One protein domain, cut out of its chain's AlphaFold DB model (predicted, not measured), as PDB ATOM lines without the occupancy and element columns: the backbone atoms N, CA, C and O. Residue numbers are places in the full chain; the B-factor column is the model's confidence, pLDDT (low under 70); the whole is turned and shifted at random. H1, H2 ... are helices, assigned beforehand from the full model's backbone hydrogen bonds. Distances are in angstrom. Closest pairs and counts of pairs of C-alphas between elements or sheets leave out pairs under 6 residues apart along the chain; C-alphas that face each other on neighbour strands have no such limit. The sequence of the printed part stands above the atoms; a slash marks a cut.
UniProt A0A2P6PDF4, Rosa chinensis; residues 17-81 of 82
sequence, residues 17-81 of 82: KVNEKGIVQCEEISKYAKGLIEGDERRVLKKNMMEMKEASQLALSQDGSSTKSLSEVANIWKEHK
ATOM      1  N   LYS A  17     167.256 236.367 259.972       91.88
ATOM      2  CA  LYS A  17     167.831 236.223 258.635       91.88
ATOM      3  C   LYS A  17     167.309 234.964 257.960       91.88
ATOM      4  O   LYS A  17     167.108 233.924 258.583       91.88
ATOM      5  N   VAL A  18     167.099 235.091 256.661       94.19
ATOM      6  CA  VAL A  18     166.627 234.024 255.787       94.19
ATOM      7  C   VAL A  18     167.795 233.602 254.902       94.19
ATOM      8  O   VAL A  18     168.568 234.456 254.467       94.19
ATOM      9  N   ASN A  19     167.949 232.304 254.653       93.69
ATOM     10  CA  ASN A  19     168.966 231.806 253.729       93.69
ATOM     11  C   ASN A  19     168.551 232.003 252.256       93.69
ATOM     12  O   ASN A  19     167.438 232.431 251.952       93.69
ATOM     13  N   GLU A  20     169.432 231.629 251.330       95.19
ATOM     14  CA  GLU A  20     169.210 231.739 249.877       95.19
ATOM     15  C   GLU A  20     167.970 230.978 249.379       95.19
ATOM     16  O   GLU A  20     167.384 231.334 248.361       95.19
ATOM     17  N   LYS A  21     167.536 229.947 250.116       95.81
ATOM     18  CA  LYS A  21     166.347 229.143 249.803       95.81
ATOM     19  C   LYS A  21     165.058 229.730 250.377       95.81
ATOM     20  O   LYS A  21     164.013 229.092 250.287       95.81
ATOM     21  N   GLY A  22     165.111 230.902 251.008       94.94
ATOM     22  CA  GLY A  22     163.939 231.492 251.649       94.94
ATOM     23  C   GLY A  22     163.584 230.853 252.998       94.94
ATOM     24  O   GLY A  22     162.493 231.086 253.509       94.94
ATOM     25  N   ILE A  23     164.484 230.063 253.595       96.44
ATOM     26  CA  ILE A  23     164.241 229.325 254.843       96.44
ATOM     27  C   ILE A  23     165.023 229.958 255.997       96.44
ATOM     28  O   ILE A  23     166.214 230.256 255.877       96.44
ATOM     29  N   VAL A  24     164.369 230.119 257.148       96.31
ATOM     30  CA  VAL A  24     165.036 230.475 258.409       96.31
ATOM     31  C   VAL A  24     165.534 229.191 259.070       96.31
ATOM     32  O   VAL A  24     164.752 228.276 259.317       96.31
ATOM     33  N   GLN A  25     166.836 229.106 259.325       96.44
ATOM     34  CA  GLN A  25     167.449 227.945 259.971       96.44
ATOM     35  C   GLN A  25     167.200 227.960 261.490       96.44
ATOM     36  O   GLN A  25     166.972 229.020 262.082       96.44
ATOM     37  N   CYS A  26     167.241 226.794 262.139       96.19
ATOM     38  CA  CYS A  26     166.968 226.698 263.575       96.19
ATOM     39  C   CYS A  26     168.038 227.410 264.419       96.19
ATOM     40  O   CYS A  26     167.719 227.959 265.474       96.19
ATOM     41  N   GLU A  27     169.274 227.491 263.927       94.06
ATOM     42  CA  GLU A  27     170.373 228.229 264.543       94.06
ATOM     43  C   GLU A  27     170.081 229.733 264.575       94.06
ATOM     44  O   GLU A  27     170.264 230.375 265.610       94.06
ATOM     45  N   GLU A  28     169.549 230.287 263.479       93.25
ATOM     46  CA  GLU A  28     169.137 231.693 263.412       93.25
ATOM     47  C   GLU A  28     167.968 231.958 264.370       93.25
ATOM     48  O   GLU A  28     168.000 232.921 265.131       93.25
ATOM     49  N   ILE A  29     166.971 231.069 264.433       93.56
ATOM     50  CA  ILE A  29     165.870 231.204 265.404       93.56
ATOM     51  C   ILE A  29     166.414 231.200 266.838       93.56
ATOM     52  O   ILE A  29     166.073 232.082 267.627       93.56
ATOM     53  N   SER A  30     167.285 230.243 267.175       94.12
ATOM     54  CA  SER A  30     167.857 230.110 268.518       94.12
ATOM     55  C   SER A  30     168.673 231.339 268.914       94.12
ATOM     56  O   SER A  30     168.496 231.870 270.011       94.12
ATOM     57  N   LYS A  31     169.528 231.832 268.013       91.56
ATOM     58  CA  LYS A  31     170.353 233.024 268.231       91.56
ATOM     59  C   LYS A  31     169.500 234.250 268.540       91.56
ATOM     60  O   LYS A  31     169.757 234.942 269.521       91.56
ATOM     61  N   TYR A  32     168.485 234.506 267.720       90.12
ATOM     62  CA  TYR A  32     167.636 235.684 267.864       90.12
ATOM     63  C   TYR A  32     166.720 235.576 269.089       90.12
ATOM     64  O   TYR A  32     166.548 236.559 269.806       90.12
ATOM     65  N   ALA A  33     166.190 234.385 269.386       91.00
ATOM     66  CA  ALA A  33     165.401 234.149 270.595       91.00
ATOM     67  C   ALA A  33     166.231 234.391 271.866       91.00
ATOM     68  O   ALA A  33     165.797 235.125 272.754       91.00
ATOM     69  N   LYS A  34     167.453 233.843 271.929       91.25
ATOM     70  CA  LYS A  34     168.379 234.083 273.045       91.25
ATOM     71  C   LYS A  34     168.754 235.553 273.159       91.25
ATOM     72  O   LYS A  34     168.658 236.119 274.239       91.25
ATOM     73  N   GLY A  35     169.111 236.204 272.055       88.62
ATOM     74  CA  GLY A  35     169.459 237.622 272.075       88.62
ATOM     75  C   GLY A  35     168.295 238.522 272.524       88.62
ATOM     76  O   GLY A  35     168.515 239.490 273.244       88.62
ATOM     77  N   LEU A  36     167.050 238.173 272.183       88.12
ATOM     78  CA  LEU A  36     165.860 238.913 272.614       88.12
ATOM     79  C   LEU A  36     165.535 238.719 274.104       88.12
ATOM     80  O   LEU A  36     165.046 239.645 274.752       88.12
ATOM     81  N   ILE A  37     165.756 237.519 274.646       87.31
ATOM     82  CA  ILE A  37     165.389 237.176 276.029       87.31
ATOM     83  C   ILE A  37     166.527 237.500 277.004       87.31
ATOM     84  O   ILE A  37     166.272 238.024 278.089       87.31
ATOM     85  N   GLU A  38     167.771 237.242 276.621       85.69
ATOM     86  CA  GLU A  38     168.943 237.261 277.505       85.69
ATOM     87  C   GLU A  38     170.034 238.238 277.043       85.69
ATOM     88  O   GLU A  38     170.861 238.637 277.854       85.69
ATOM     89  N   GLY A  39     170.046 238.637 275.768       82.19
ATOM     90  CA  GLY A  39     171.110 239.466 275.199       82.19
ATOM     91  C   GLY A  39     171.025 240.951 275.561       82.19
ATOM     92  O   GLY A  39     169.956 241.488 275.853       82.19
ATOM     93  N   ASP A  40     172.156 241.649 275.457       80.38
ATOM     94  CA  ASP A  40     172.266 243.084 275.768       80.38
ATOM     95  C   ASP A  40     171.402 243.967 274.852       80.38
ATOM     96  O   ASP A  40     170.859 244.997 275.271       80.38
ATOM     97  N   GLU A  41     171.196 243.526 273.609       75.00
ATOM     98  CA  GLU A  41     170.352 244.192 272.611       75.00
ATOM     99  C   GLU A  41     168.872 244.259 273.041       75.00
ATOM    100  O   GLU A  41     168.145 245.180 272.647       75.00
ATOM    101  N   ARG A  42     168.434 243.374 273.956       83.88
ATOM    102  CA  ARG A  42     167.101 243.403 274.583       83.88
ATOM    103  C   ARG A  42     166.793 244.749 275.220       83.88
ATOM    104  O   ARG A  42     165.635 245.170 275.216       83.88
ATOM    105  N   ARG A  43     167.790 245.415 275.812       86.50
ATOM    106  CA  ARG A  43     167.564 246.642 276.586       86.50
ATOM    107  C   ARG A  43     166.979 247.747 275.715       86.50
ATOM    108  O   ARG A  43     166.041 248.415 276.142       86.50
ATOM    109  N   VAL A  44     167.510 247.908 274.504       88.38
ATOM    110  CA  VAL A  44     167.057 248.935 273.557       88.38
ATOM    111  C   VAL A  44     165.666 248.593 273.033       88.38
ATOM    112  O   VAL A  44     164.773 249.427 273.145       88.38
ATOM    113  N   LEU A  45     165.444 247.354 272.569       91.44
ATOM    114  CA  LEU A  45     164.121 246.927 272.095       91.44
ATOM    115  C   LEU A  45     163.047 247.094 273.171       91.44
ATOM    116  O   LEU A  45     161.982 247.646 272.911       91.44
ATOM    117  N   LYS A  46     163.326 246.628 274.394       91.94
ATOM    118  CA  LYS A  46     162.374 246.707 275.504       91.94
ATOM    119  C   LYS A  46     162.071 248.157 275.863       91.94
ATOM    120  O   LYS A  46     160.910 248.471 276.091       91.94
ATOM    121  N   LYS A  47     163.087 249.025 275.912       93.94
ATOM    122  CA  LYS A  47     162.895 250.454 276.176       93.94
ATOM    123  C   LYS A  47     161.969 251.078 275.129       93.94
ATOM    124  O   LYS A  47     160.932 251.616 275.501       93.94
ATOM    125  N   ASN A  48     162.293 250.927 273.847       94.94
ATOM    126  CA  ASN A  48     161.506 251.510 272.757       94.94
ATOM    127  C   ASN A  48     160.070 250.959 272.738       94.94
ATOM    128  O   ASN A  48     159.115 251.700 272.522       94.94
ATOM    129  N   MET A  49     159.893 249.663 273.013       95.88
ATOM    130  CA  MET A  49     158.566 249.051 273.100       95.88
ATOM    131  C   MET A  49     157.760 249.569 274.301       95.88
ATOM    132  O   MET A  49     156.546 249.724 274.200       95.88
ATOM    133  N   MET A  50     158.407 249.852 275.435       97.38
ATOM    134  CA  MET A  50     157.740 250.455 276.596       97.38
ATOM    135  C   MET A  50     157.301 251.893 276.311       97.38
ATOM    136  O   MET A  50     156.156 252.230 276.594       97.38
ATOM    137  N   GLU A  51     158.151 252.698 275.673       97.25
ATOM    138  CA  GLU A  51     157.787 254.052 275.226       97.25
ATOM    139  C   GLU A  51     156.615 254.008 274.232       97.25
ATOM    140  O   GLU A  51     155.649 254.760 274.360       97.25
ATOM    141  N   MET A  52     156.636 253.064 273.285       97.25
ATOM    142  CA  MET A  52     155.538 252.862 272.335       97.25
ATOM    143  C   MET A  52     154.244 252.417 273.026       97.25
ATOM    144  O   MET A  52     153.163 252.889 272.674       97.25
ATOM    145  N   LYS A  53     154.337 251.540 274.034       98.25
ATOM    146  CA  LYS A  53     153.195 251.136 274.860       98.25
ATOM    147  C   LYS A  53     152.577 252.353 275.548       98.25
ATOM    148  O   LYS A  53     151.372 252.554 275.424       98.25
ATOM    149  N   GLU A  54     153.374 253.163 276.232       98.38
ATOM    150  CA  GLU A  54     152.898 254.362 276.933       98.38
ATOM    151  C   GLU A  54     152.264 255.367 275.962       98.38
ATOM    152  O   GLU A  54     151.138 255.814 276.182       98.38
ATOM    153  N   ALA A  55     152.919 255.639 274.830       98.12
ATOM    154  CA  ALA A  55     152.385 256.509 273.785       98.12
ATOM    155  C   ALA A  55     151.039 256.004 273.238       98.12
ATOM    156  O   ALA A  55     150.112 256.791 273.049       98.12
ATOM    157  N   SER A  56     150.896 254.689 273.033       98.25
ATOM    158  CA  SER A  56     149.635 254.095 272.572       98.25
ATOM    159  C   SER A  56     148.504 254.253 273.595       98.25
ATOM    160  O   SER A  56     147.374 254.563 273.220       98.25
ATOM    161  N   GLN A  57     148.807 254.111 274.889       98.62
ATOM    162  CA  GLN A  57     147.834 254.305 275.964       98.62
ATOM    163  C   GLN A  57     147.395 255.769 276.060       98.62
ATOM    164  O   GLN A  57     146.208 256.042 276.214       98.62
ATOM    165  N   LEU A  58     148.330 256.712 275.909       98.62
ATOM    166  CA  LEU A  58     148.032 258.146 275.876       98.62
ATOM    167  C   LEU A  58     147.156 258.517 274.675       98.62
ATOM    168  O   LEU A  58     146.155 259.213 274.846       98.62
ATOM    169  N   ALA A  59     147.479 258.015 273.482       98.69
ATOM    170  CA  ALA A  59     146.703 258.265 272.269       98.69
ATOM    171  C   ALA A  59     145.255 257.746 272.363       98.69
ATOM    172  O   ALA A  59     144.353 258.364 271.800       98.69
ATOM    173  N   LEU A  60     145.035 256.645 273.090       98.62
ATOM    174  CA  LEU A  60     143.719 256.028 273.306       98.62
ATOM    175  C   LEU A  60     142.999 256.501 274.578       98.62
ATOM    176  O   LEU A  60     141.877 256.070 274.838       98.62
ATOM    177  N   SER A  61     143.622 257.356 275.390       98.56
ATOM    178  CA  SER A  61     142.981 257.915 276.583       98.56
ATOM    179  C   SER A  61     141.745 258.753 276.221       98.56
ATOM    180  O   SER A  61     141.528 259.087 275.054       98.56
ATOM    181  N   GLN A  62     140.927 259.111 277.215       97.88
ATOM    182  CA  GLN A  62     139.702 259.895 276.997       97.88
ATOM    183  C   GLN A  62     139.968 261.203 276.230       97.88
ATOM    184  O   GLN A  62     139.232 261.525 275.301       97.88
ATOM    185  N   ASP A  63     141.061 261.896 276.559       97.06
ATOM    186  CA  ASP A  63     141.503 263.122 275.881       97.06
ATOM    187  C   ASP A  63     142.630 262.877 274.861       97.06
ATOM    188  O   ASP A  63     143.285 263.821 274.398       97.06
ATOM    189  N   GLY A  64     142.867 261.610 274.522       98.44
ATOM    190  CA  GLY A  64     143.907 261.157 273.613       98.44
ATOM    191  C   GLY A  64     143.640 261.545 272.164       98.44
ATOM    192  O   GLY A  64     142.500 261.769 271.751       98.44
ATOM    193  N   SER A  65     144.711 261.626 271.376       98.56
ATOM    194  CA  SER A  65     144.645 262.043 269.973       98.56
ATOM    195  C   SER A  65     143.725 261.153 269.137       98.56
ATOM    196  O   SER A  65     142.853 261.671 268.448       98.56
ATOM    197  N   SER A  66     143.851 259.827 269.238       98.56
ATOM    198  CA  SER A  66     143.018 258.887 268.479       98.56
ATOM    199  C   SER A  66     141.544 258.992 268.867       98.56
ATOM    200  O   SER A  66     140.675 258.978 267.994       98.56
ATOM    201  N   THR A  67     141.254 259.138 270.163       98.69
ATOM    202  CA  THR A  67     139.884 259.320 270.670       98.69
ATOM    203  C   THR A  67     139.269 260.615 270.143       98.69
ATOM    204  O   THR A  67     138.132 260.607 269.670       98.69
ATOM    205  N   LYS A  68     140.027 261.718 270.160       98.56
ATOM    206  CA  LYS A  68     139.593 263.017 269.628       98.56
ATOM    207  C   LYS A  68     139.326 262.960 268.130       98.56
ATOM    208  O   LYS A  68     138.224 263.301 267.717       98.56
ATOM    209  N   SER A  69     140.267 262.440 267.342       98.56
ATOM    210  CA  SER A  69     140.088 262.310 265.892       98.56
ATOM    211  C   SER A  69     138.880 261.442 265.533       98.56
ATOM    212  O   SER A  69     138.130 261.772 264.618       98.56
ATOM    213  N   LEU A  70     138.634 260.352 266.270       98.38
ATOM    214  CA  LEU A  70     137.444 259.529 266.044       98.38
ATOM    215  C   LEU A  70     136.147 260.263 266.433       98.38
ATOM    216  O   LEU A  70     135.147 260.155 265.723       98.38
ATOM    217  N   SER A  71     136.161 261.020 267.533       98.12
ATOM    218  CA  SER A  71     135.030 261.847 267.974       98.12
ATOM    219  C   SER A  71     134.682 262.935 266.952       98.12
ATOM    220  O   SER A  71     133.510 263.124 266.633       98.12
ATOM    221  N   GLU A  72     135.689 263.597 266.378       97.75
ATOM    222  CA  GLU A  72     135.522 264.590 265.309       97.75
ATOM    223  C   GLU A  72     134.788 263.991 264.105       97.75
ATOM    224  O   GLU A  72     133.759 264.519 263.685       97.75
ATOM    225  N   VAL A  73     135.247 262.839 263.606       97.75
ATOM    226  CA  VAL A  73     134.585 262.134 262.495       97.75
ATOM    227  C   VAL A  73     133.143 261.759 262.854       97.75
ATOM    228  O   VAL A  73     132.230 261.959 262.052       97.75
ATOM    229  N   ALA A  74     132.907 261.258 264.069       97.50
ATOM    230  CA  ALA A  74     131.567 260.896 264.520       97.50
ATOM    231  C   ALA A  74     130.620 262.108 264.597       97.50
ATOM    232  O   ALA A  74     129.434 261.973 264.290       97.50
ATOM    233  N   ASN A  75     131.120 263.283 264.986       96.88
ATOM    234  CA  ASN A  75     130.330 264.513 265.026       96.88
ATOM    235  C   ASN A  75     129.978 264.999 263.617       96.88
ATOM    236  O   ASN A  75     128.804 265.261 263.362       96.88
ATOM    237  N   ILE A  76     130.931 264.978 262.677       97.06
ATOM    238  CA  ILE A  76     130.675 265.292 261.259       97.06
ATOM    239  C   ILE A  76     129.544 264.414 260.704       97.06
ATOM    240  O   ILE A  76     128.675 264.887 259.974       97.06
ATOM    241  N   TRP A  77     129.517 263.127 261.052       96.75
ATOM    242  CA  TRP A  77     128.464 262.215 260.597       96.75
ATOM    243  C   TRP A  77     127.105 262.455 261.253       96.75
ATOM    244  O   TRP A  77     126.078 262.207 260.622       96.75
ATOM    245  N   LYS A  78     127.074 262.914 262.507       95.94
ATOM    246  CA  LYS A  78     125.824 263.292 263.181       95.94
ATOM    247  C   LYS A  78     125.215 264.539 262.553       95.94
ATOM    248  O   LYS A  78     124.007 264.578 262.364       95.94
ATOM    249  N   GLU A  79     126.047 265.514 262.204       91.62
ATOM    250  CA  GLU A  79     125.610 266.756 261.563       91.62
ATOM    251  C   GLU A  79     125.051 266.514 260.157       91.62
ATOM    252  O   GLU A  79     124.042 267.109 259.809       91.62
ATOM    253  N   HIS A  80     125.616 265.572 259.393       77.25
ATOM    254  CA  HIS A  80     125.096 265.180 258.072       77.25
ATOM    255  C   HIS A  80     123.790 264.363 258.099       77.25
ATOM    256  O   HIS A  80     123.233 264.076 257.039       77.25
ATOM    257  N   LYS A  81     123.326 263.913 259.274       61.25
ATOM    258  CA  LYS A  81     122.056 263.181 259.429       61.25
ATOM    259  C   LYS A  81     120.861 264.084 259.766       61.25
ATOM    260  O   LYS A  81     119.746 263.564 259.807       61.25
TER     261      LYS A  81
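This is residues 17 to 81 of the 82 residues of a protein of Rosa chinensis (UniProt A0A2P6PDF4). Three helices follow one another end to end as an open, angled chain: H2, the longest, makes the base, and H1 and H3 slope away from its two ends toward the same side, with empty space between them. Residues 17 to 25 fold into a loop before H1, while residues 69 to 81, most of H3 and the end, stick out. The printed part has 65 residues with three named helices in the order H1, H2, H3 and no named strand; the class is all helix. The whole is extended, with a radius of gyration of the C-alphas of 21.0 A, and only just flat, spanning 59 by 30 by 11 A.

Find C-alpha 42 at (167.101, 243.403, 274.583); from there H2, residues 42 to 59, runs 25.3 A to C-alpha 59. Look before it for H1, residues 26 to 37, which begins at C-alpha 26 at (166.968, 226.698, 263.575) and measures 16.4 A. Beyond H2 you meet H3, residues 65 to 79, 21.3 A long, ending at C-alpha 79 at (125.610, 266.756, 261.563).

Start from H2, which touches H3 only at the corner by their tight link; the closest C-alphas, of Ala 59 and Ser 65, are 4.9 A apart. These two run the same way at a shallow tilt of 29 degrees. At the other end, H1 is close to H2 but not clearly touching, the closest C-alphas being those of Leu 36 and Arg 42, 5.1 A apart. They run the same way at a steep tilt of 65 degrees. H1 and H3 are apart. In H1, H2 and H3 every O i to N i+4 pair is within hydrogen-bond range.

Look to Glu 27 and Lys 81 for the two C-alphas farthest apart, at 59.9 A. The printed part has no cut, and both links between helices are tight. The mean pLDDT of the printed part is 93.5, and residue 81 is under 70.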